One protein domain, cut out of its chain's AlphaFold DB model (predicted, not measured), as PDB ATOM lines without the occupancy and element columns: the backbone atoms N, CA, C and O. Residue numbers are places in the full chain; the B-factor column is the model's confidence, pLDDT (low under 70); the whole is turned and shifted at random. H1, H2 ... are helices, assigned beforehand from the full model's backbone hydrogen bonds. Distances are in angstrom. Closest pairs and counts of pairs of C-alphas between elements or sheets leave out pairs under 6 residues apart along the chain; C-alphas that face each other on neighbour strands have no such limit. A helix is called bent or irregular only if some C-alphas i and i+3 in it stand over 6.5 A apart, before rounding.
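What this domain is: This is residues 25 to 48 and 56 to 96 of the 112 residues of the protein "Dimer_Tnp_hAT domain-containing protein" of Daphnia magna (UniProt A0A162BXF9). Two small helical hairpins follow one another along a rod, H1 with H2 at one end and H3 with H4a, the first arm of the bent helix H4, at the other. The second arm, H4b, turns off sideways, and residues 87 to 96 stick out free. The 65 printed residues hold four named helices, H1, H2, H3 and H4 in chain order, and no named strand; the class is all helix. The whole is extended, with a radius of gyration of the C-alphas of 18.3 A and spans of 57 by 27 by 17 A.

How they stand to each other: H1, residues 25 to 33, touches H2, residues 36 to 46; the closest C-alphas, of Ser 32 and Val 39, are 5.8 A apart. This hairpin runs opposite ways at a shallow tilt of 12 degrees. H3, residues 56 to 66, is apart from H1 and H2. H4, residues 75 to 96, was assigned as one helix by its hydrogen bonds but is bent, with C-alphas 86 and 89 8.0 A apart; its arms H4a, residues 75 to 86, and H4b, residues 89 to 96, are about perpendicular at 77 degrees. H3 and H4a touch as a hairpin, with the closest C-alphas, of Ser 62 and Ala 82, 6.9 A apart; they run opposite ways at a steep tilt of 35.1 degrees, only just past shallow. H4b touches no helix. Every O i to N i+4 pair is within hydrogen-bond range in H2, H4a and H4b; H1 has 2 of 5, with 4 of 6 O i to N i+3 pairs, and H3 has 5 of 7.

Where its parts are: H1 begins at C-alpha 25 (114.215, 260.211, 341.013), measures 14.5 A and is irregular, with C-alphas 30 and 33 7.2 A apart. H2 measures 15.3 A, H3 14.0 A, H4a 16.4 A and H4b 10.8 A, ending at C-alpha 96 (90.672, 265.831, 345.496).

The domain as a whole: The C-alphas of Arg 34 and Lys 70, the two farthest apart, are 57.1 A apart. Residues 49 to 55 are cut out, with 15.5 A from C-alpha 48 to C-alpha 56. Of the links printed whole, H1 to H2 is tight and H3 to H4 short. Mean pLDDT of the printed part is 83.3; residue 68 and residues 94 to 96 are under 70.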
ATOM      1  N   ILE A  25     115.401 261.043 340.791       83.19
ATOM      2  CA  ILE A  25     114.215 260.211 341.013       83.19
ATOM      3  C   ILE A  25     113.590 259.846 339.667       83.19
ATOM      4  O   ILE A  25     113.379 258.664 339.400       83.19
ATOM      5  N   ALA A  26     113.370 260.839 338.800       82.31
ATOM      6  CA  ALA A  26     112.864 260.618 337.446       82.31
ATOM      7  C   ALA A  26     113.800 259.703 336.636       82.31
ATOM      8  O   ALA A  26     113.354 258.736 336.023       82.31
ATOM      9  N   SER A  27     115.117 259.926 336.728       80.69
ATOM     10  CA  SER A  27     116.103 259.090 336.034       80.69
ATOM     11  C   SER A  27     116.039 257.617 336.454       80.69
ATOM     12  O   SER A  27     116.161 256.741 335.598       80.69
ATOM     13  N   TRP A  28     115.857 257.321 337.745       80.94
ATOM     14  CA  TRP A  28     115.703 255.942 338.220       80.94
ATOM     15  C   TRP A  28     114.360 255.334 337.807       80.94
ATOM     16  O   TRP A  28     114.305 254.146 337.489       80.94
ATOM     17  N   GLN A  29     113.288 256.130 337.760       81.81
ATOM     18  CA  GLN A  29     111.969 255.675 337.306       81.81
ATOM     19  C   GLN A  29     111.976 255.251 335.831       81.81
ATOM     20  O   GLN A  29     111.404 254.208 335.502       81.81
ATOM     21  N   ASP A  30     112.701 255.963 334.966       81.38
ATOM     22  CA  ASP A  30     112.857 255.597 333.548       81.38
ATOM     23  C   ASP A  30     113.550 254.236 333.361       81.38
ATOM     24  O   ASP A  30     113.325 253.524 332.381       81.38
ATOM     25  N   HIS A  31     114.373 253.830 334.332       76.81
ATOM     26  CA  HIS A  31     115.114 252.565 334.310       76.81
ATOM     27  C   HIS A  31     114.317 251.391 334.910       76.81
ATOM     28  O   HIS A  31     114.819 250.263 334.957       76.81
ATOM     29  N   SER A  32     113.065 251.620 335.331       74.38
ATOM     30  CA  SER A  32     112.183 250.602 335.931       74.38
ATOM     31  C   SER A  32     111.929 249.402 335.018       74.38
ATOM     32  O   SER A  32     111.779 248.281 335.502       74.38
ATOM     33  N   THR A  33     111.970 249.610 333.702       75.69
ATOM     34  CA  THR A  33     111.809 248.560 332.683       75.69
ATOM     35  C   THR A  33     112.948 247.538 332.678       75.69
ATOM     36  O   THR A  33     112.755 246.413 332.222       75.69
ATOM     37  N   ARG A  34     114.133 247.900 333.192       79.00
ATOM     38  CA  ARG A  34     115.327 247.044 333.168       79.00
ATOM     39  C   ARG A  34     115.453 246.165 334.410       79.00
ATOM     40  O   ARG A  34     115.893 245.024 334.301       79.00
ATOM     41  N   SER A  35     115.108 246.695 335.582       79.81
ATOM     42  CA  SER A  35     115.235 245.980 336.858       79.81
ATOM     43  C   SER A  35     114.399 246.645 337.954       79.81
ATOM     44  O   SER A  35     114.841 247.618 338.569       79.81
ATOM     45  N   LEU A  36     113.216 246.097 338.230       85.00
ATOM     46  CA  LEU A  36     112.290 246.621 339.241       85.00
ATOM     47  C   LEU A  36     112.910 246.669 340.647       85.00
ATOM     48  O   LEU A  36     112.795 247.687 341.328       85.00
ATOM     49  N   ASP A  37     113.627 245.617 341.052       86.62
ATOM     50  CA  ASP A  37     114.190 245.511 342.406       86.62
ATOM     51  C   ASP A  37     115.281 246.556 342.673       86.62
ATOM     52  O   ASP A  37     115.308 247.185 343.732       86.62
ATOM     53  N   LEU A  38     116.160 246.801 341.692       85.56
ATOM     54  CA  LEU A  38     117.215 247.811 341.818       85.56
ATOM     55  C   LEU A  38     116.646 249.227 341.831       85.56
ATOM     56  O   LEU A  38     117.135 250.066 342.584       85.56
ATOM     57  N   VAL A  39     115.604 249.496 341.039       86.38
ATOM     58  CA  VAL A  39     114.926 250.796 341.067       86.38
ATOM     59  C   VAL A  39     114.220 251.006 342.403       86.38
ATOM     60  O   VAL A  39     114.359 252.071 342.999       86.38
ATOM     61  N   SER A  40     113.528 249.990 342.924       86.62
ATOM     62  CA  SER A  40     112.899 250.053 344.248       86.62
ATOM     63  C   SER A  40     113.924 250.350 345.346       86.62
ATOM     64  O   SER A  40     113.712 251.250 346.164       86.62
ATOM     65  N   LEU A  41     115.072 249.666 345.325       88.94
ATOM     66  CA  LEU A  41     116.158 249.910 346.269       88.94
ATOM     67  C   LEU A  41     116.721 251.330 346.134       88.94
ATOM     68  O   LEU A  41     116.832 252.036 347.136       88.94
ATOM     69  N   ALA A  42     117.038 251.770 344.913       87.19
ATOM     70  CA  ALA A  42     117.604 253.092 344.657       87.19
ATOM     71  C   ALA A  42     116.666 254.218 345.116       87.19
ATOM     72  O   ALA A  42     117.106 255.150 345.789       87.19
ATOM     73  N   LEU A  43     115.367 254.106 344.821       87.75
ATOM     74  CA  LEU A  43     114.359 255.069 345.264       87.75
ATOM     75  C   LEU A  43     114.198 255.069 346.789       87.75
ATOM     76  O   LEU A  43     114.102 256.134 347.396       87.75
ATOM     77  N   THR A  44     114.227 253.892 347.419       87.94
ATOM     78  CA  THR A  44     114.148 253.773 348.882       87.94
ATOM     79  C   THR A  44     115.359 254.417 349.553       87.94
ATOM     80  O   THR A  44     115.204 255.142 350.530       87.94
ATOM     81  N   MET A  45     116.562 254.208 349.011       88.81
ATOM     82  CA  MET A  45     117.782 254.842 349.515       88.81
ATOM     83  C   MET A  45     117.774 256.359 349.299       88.81
ATOM     84  O   MET A  45     118.158 257.098 350.199       88.81
ATOM     85  N   ALA A  46     117.299 256.831 348.144       86.00
ATOM     86  CA  ALA A  46     117.198 258.258 347.842       86.00
ATOM     87  C   ALA A  46     116.180 258.994 348.732       86.00
ATOM     88  O   ALA A  46     116.326 260.191 348.974       86.00
ATOM     89  N   ALA A  47     115.165 258.290 349.243       87.62
ATOM     90  CA  ALA A  47     114.182 258.848 350.168       87.62
ATOM     91  C   ALA A  47     114.733 259.074 351.589       87.62
ATOM     92  O   ALA A  47     114.088 259.757 352.388       87.62
ATOM     93  N   ILE A  48     115.902 258.517 351.925       87.62
ATOM     94  CA  ILE A  48     116.530 258.698 353.236       87.62
ATOM     95  C   ILE A  48     117.096 260.124 353.314       87.62
ATOM     96  O   ILE A  48     117.982 260.477 352.531       87.62
ATOM     97  N   GLU A  56     113.494 269.734 361.420       87.94
ATOM     98  CA  GLU A  56     113.695 270.812 362.404       87.94
ATOM     99  C   GLU A  56     112.821 272.031 362.134       87.94
ATOM    100  O   GLU A  56     112.316 272.651 363.067       87.94
ATOM    101  N   ARG A  57     112.569 272.356 360.863       85.62
ATOM    102  CA  ARG A  57     111.685 273.472 360.508       85.62
ATOM    103  C   ARG A  57     110.261 273.262 361.029       85.62
ATOM    104  O   ARG A  57     109.648 274.204 361.528       85.62
ATOM    105  N   LEU A  58     109.745 272.036 360.941       85.19
ATOM    106  CA  LEU A  58     108.438 271.681 361.499       85.19
ATOM    107  C   LEU A  58     108.480 271.705 363.027       85.19
ATOM    108  O   LEU A  58     107.570 272.261 363.645       85.19
ATOM    109  N   PHE A  59     109.549 271.177 363.630       85.06
ATOM    110  CA  PHE A  59     109.705 271.192 365.082       85.06
ATOM    111  C   PHE A  59     109.797 272.606 365.650       85.06
ATOM    112  O   PHE A  59     109.119 272.895 366.631       85.06
ATOM    113  N   SER A  60     110.517 273.511 364.991       85.56
ATOM    114  CA  SER A  60     110.626 274.922 365.365       85.56
ATOM    115  C   SER A  60     109.259 275.614 365.400       85.56
ATOM    116  O   SER A  60     108.908 276.257 366.390       85.56
ATOM    117  N   ILE A  61     108.429 275.407 364.371       83.88
ATOM    118  CA  ILE A  61     107.061 275.950 364.329       83.88
ATOM    119  C   ILE A  61     106.195 275.306 365.418       83.88
ATOM    120  O   ILE A  61     105.453 275.994 366.116       83.88
ATOM    121  N   SER A  62     106.299 273.986 365.595       83.94
ATOM    122  CA  SER A  62     105.521 273.263 366.605       83.94
ATOM    123  C   SER A  62     105.953 273.567 368.044       83.94
ATOM    124  O   SER A  62     105.145 273.440 368.962       83.94
ATOM    125  N   GLY A  63     107.188 274.042 368.243       83.44
ATOM    126  CA  GLY A  63     107.745 274.412 369.541       83.44
ATOM    127  C   GLY A  63     106.938 275.499 370.245       83.44
ATOM    128  O   GLY A  63     106.848 275.495 371.470       83.44
ATOM    129  N   TRP A  64     106.254 276.360 369.487       82.00
ATOM    130  CA  TRP A  64     105.326 277.359 370.025       82.00
ATOM    131  C   TRP A  64     104.145 276.751 370.787       82.00
ATOM    132  O   TRP A  64     103.689 277.341 371.761       82.00
ATOM    133  N   TYR A  65     103.681 275.575 370.362       82.81
ATOM    134  CA  TYR A  65     102.574 274.838 370.980       82.81
ATOM    135  C   TYR A  65     103.035 273.858 372.062       82.81
ATOM    136  O   TYR A  65     102.213 273.317 372.800       82.81
ATOM    137  N   TRP A  66     104.341 273.599 372.123       79.88
ATOM    138  CA  TRP A  66     104.966 272.773 373.148       79.88
ATOM    139  C   TRP A  66     105.412 273.589 374.361       79.88
ATOM    140  O   TRP A  66     105.273 273.140 375.496       79.88
ATOM    141  N   ALA A  67     105.958 274.785 374.120       79.44
ATOM    142  CA  ALA A  67     106.394 275.691 375.171       79.44
ATOM    143  C   ALA A  67     105.217 276.062 376.083       79.44
ATOM    144  O   ALA A  67     104.089 276.212 375.613       79.44
ATOM    145  N   ASP A  68     105.494 276.222 377.379       65.69
ATOM    146  CA  ASP A  68     104.504 276.459 378.437       65.69
ATOM    147  C   ASP A  68     103.874 277.862 378.324       65.69
ATOM    148  O   ASP A  68     104.186 278.805 379.046       65.69
ATOM    149  N   ARG A  69     103.035 278.020 377.301       73.06
ATOM    150  CA  ARG A  69     102.319 279.233 376.914       73.06
ATOM    151  C   ARG A  69     100.819 278.948 376.899       73.06
ATOM    152  O   ARG A  69     100.385 277.804 376.976       73.06
ATOM    153  N   LYS A  70     100.016 280.006 376.751       80.19
ATOM    154  CA  LYS A  70      98.545 279.917 376.708       80.19
ATOM    155  C   LYS A  70      98.011 278.942 375.649       80.19
ATOM    156  O   LYS A  70      96.982 278.325 375.882       80.19
ATOM    157  N   ASP A  71      98.736 278.760 374.546       79.12
ATOM    158  CA  ASP A  71      98.337 277.901 373.422       79.12
ATOM    159  C   ASP A  71      98.929 276.481 373.493       79.12
ATOM    160  O   ASP A  71      99.096 275.818 372.464       79.12
ATOM    161  N   ARG A  72      99.302 276.014 374.693       82.56
ATOM    162  CA  ARG A  72      99.901 274.689 374.868       82.56
ATOM    163  C   ARG A  72      98.921 273.598 374.448       82.56
ATOM    164  O   ARG A  72      97.812 273.497 374.967       82.56
ATOM    165  N   LEU A  73      99.364 272.746 373.530       83.88
ATOM    166  CA  LEU A  73      98.627 271.561 373.106       83.88
ATOM    167  C   LEU A  73      99.094 270.343 373.901       83.88
ATOM    168  O   LEU A  73     100.269 270.213 374.249       83.88
ATOM    169  N   ASP A  74      98.165 269.429 374.177       89.06
ATOM    170  CA  ASP A  74      98.522 268.124 374.723       89.06
ATOM    171  C   ASP A  74      99.394 267.335 373.725       89.06
ATOM    172  O   ASP A  74      99.314 267.538 372.510       89.06
ATOM    173  N   ARG A  75     100.226 266.419 374.234       87.06
ATOM    174  CA  ARG A  75     101.196 265.632 373.452       87.06
ATOM    175  C   ARG A  75     100.553 264.953 372.249       87.06
ATOM    176  O   ARG A  75     101.108 265.004 371.151       87.06
ATOM    177  N   GLN A  76      99.384 264.346 372.444       90.94
ATOM    178  CA  GLN A  76      98.677 263.637 371.378       90.94
ATOM    179  C   GLN A  76      98.204 264.599 370.286       90.94
ATOM    180  O   GLN A  76      98.388 264.348 369.095       90.94
ATOM    181  N   HIS A  77      97.667 265.746 370.692       89.19
ATOM    182  CA  HIS A  77      97.164 266.765 369.779       89.19
ATOM    183  C   HIS A  77      98.294 267.465 369.017       89.19
ATOM    184  O   HIS A  77      98.156 267.752 367.828       89.19
ATOM    185  N   LEU A  78      99.437 267.697 369.669       89.50
ATOM    186  CA  LEU A  78     100.622 268.251 369.024       89.50
ATOM    187  C   LEU A  78     101.191 267.289 367.974       89.50
ATOM    188  O   LEU A  78     101.491 267.719 366.861       89.50
ATOM    189  N   ALA A  79     101.287 265.997 368.301       89.94
ATOM    190  CA  ALA A  79     101.732 264.968 367.366       89.94
ATOM    191  C   ALA A  79     100.791 264.864 366.156       89.94
ATOM    192  O   ALA A  79     101.253 264.890 365.014       89.94
ATOM    193  N   ALA A  80      99.474 264.841 366.389       90.12
ATOM    194  CA  ALA A  80      98.475 264.830 365.321       90.12
ATOM    195  C   ALA A  80      98.587 266.074 364.422       90.12
ATOM    196  O   ALA A  80      98.582 265.968 363.195       90.12
ATOM    197  N   LYS A  81      98.762 267.258 365.016       89.50
ATOM    198  CA  LYS A  81      98.949 268.508 364.273       89.50
ATOM    199  C   LYS A  81     100.236 268.507 363.449       89.50
ATOM    200  O   LYS A  81     100.213 268.921 362.290       89.50
ATOM    201  N   ALA A  82     101.349 268.047 364.019       89.38
ATOM    202  CA  ALA A  82     102.621 267.939 363.312       89.38
ATOM    203  C   ALA A  82     102.515 266.966 362.129       89.38
ATOM    204  O   ALA A  82     102.931 267.306 361.020       89.38
ATOM    205  N   PHE A  83     101.877 265.810 362.338       90.38
ATOM    206  CA  PHE A  83     101.606 264.829 361.290       90.38
ATOM    207  C   PHE A  83     100.774 265.427 360.149       90.38
ATOM    208  O   PHE A  83     101.178 265.346 358.989       90.38
ATOM    209  N   LEU A  84      99.650 266.078 360.463       89.88
ATOM    210  CA  LEU A  84      98.789 266.709 359.459       89.88
ATOM    211  C   LEU A  84      99.509 267.830 358.705       89.88
ATOM    212  O   LEU A  84      99.366 267.939 357.492       89.88
ATOM    213  N   SER A  85     100.310 268.641 359.399       88.31
ATOM    214  CA  SER A  85     101.092 269.716 358.781       88.31
ATOM    215  C   SER A  85     102.141 269.173 357.805       88.31
ATOM    216  O   SER A  85     102.281 269.697 356.700       88.31
ATOM    217  N   CYS A  86     102.839 268.098 358.188       88.38
ATOM    218  CA  CYS A  86     103.851 267.447 357.357       88.38
ATOM    219  C   CYS A  86     103.245 266.776 356.116       88.38
ATOM    220  O   CYS A  86     103.843 266.802 355.047       88.38
ATOM    221  N   ASN A  87     102.048 266.200 356.248       89.06
ATOM    222  CA  ASN A  87     101.402 265.422 355.190       89.06
ATOM    223  C   ASN A  87     100.314 266.198 354.436       89.06
ATOM    224  O   ASN A  87      99.596 265.612 353.628       89.06
ATOM    225  N   LYS A  88     100.160 267.506 354.680       87.75
ATOM    226  CA  LYS A  88      99.032 268.300 354.162       87.75
ATOM    227  C   LYS A  88      98.867 268.191 352.642       87.75
ATOM    228  O   LYS A  88      97.741 268.128 352.160       87.75
ATOM    229  N   ASP A  89      99.968 268.149 351.898       85.50
ATOM    230  CA  ASP A  89      99.941 268.159 350.436       85.50
ATOM    231  C   ASP A  89      99.623 266.764 349.872       85.50
ATOM    232  O   ASP A  89      98.810 266.651 348.956       85.50
ATOM    233  N   LEU A  90     100.125 265.697 350.510       84.06
ATOM    234  CA  LEU A  90      99.734 264.311 350.217       84.06
ATOM    235  C   LEU A  90      98.245 264.075 350.504       84.06
ATOM    236  O   LEU A  90      97.525 263.477 349.706       84.06
ATOM    237  N   MET A  91      97.766 264.581 351.642       82.19
ATOM    238  CA  MET A  91      96.368 264.441 352.045       82.19
ATOM    239  C   MET A  91      95.441 265.233 351.116       82.19
ATOM    240  O   MET A  91      94.394 264.720 350.734       82.19
ATOM    241  N   ARG A  92      95.827 266.443 350.685       81.38
ATOM    242  CA  ARG A  92      95.065 267.205 349.678       81.38
ATOM    243  C   ARG A  92      94.966 266.454 348.357       81.38
ATOM    244  O   ARG A  92      93.860 266.312 347.846       81.38
ATOM    245  N   ALA A  93      96.080 265.950 347.832       75.88
ATOM    246  CA  ALA A  93      96.084 265.216 346.567       75.88
ATOM    247  C   ALA A  93      95.115 264.016 346.595       75.88
ATOM    248  O   ALA A  93      94.342 263.815 345.662       75.88
ATOM    249  N   ASN A  94      95.073 263.278 347.707       66.12
ATOM    250  CA  ASN A  94      94.189 262.120 347.867       66.12
ATOM    251  C   ASN A  94      92.713 262.480 348.116       66.12
ATOM    252  O   ASN A  94      91.827 261.697 347.775       66.12
ATOM    253  N   LEU A  95      92.433 263.646 348.704       63.25
ATOM    254  CA  LEU A  95      91.063 264.113 348.935       63.25
ATOM    255  C   LEU A  95      90.414 264.659 347.655       63.25
ATOM    256  O   LEU A  95      89.222 264.443 347.455       63.25
ATOM    257  N   PHE A  96      91.182 265.303 346.770       57.94
ATOM    258  CA  PHE A  96      90.672 265.831 345.496       57.94
ATOM    259  C   PHE A  96      90.671 264.804 344.348       57.94
ATOM    260  O   PHE A  96      89.860 264.928 343.438       57.94
TER     261      PHE A  96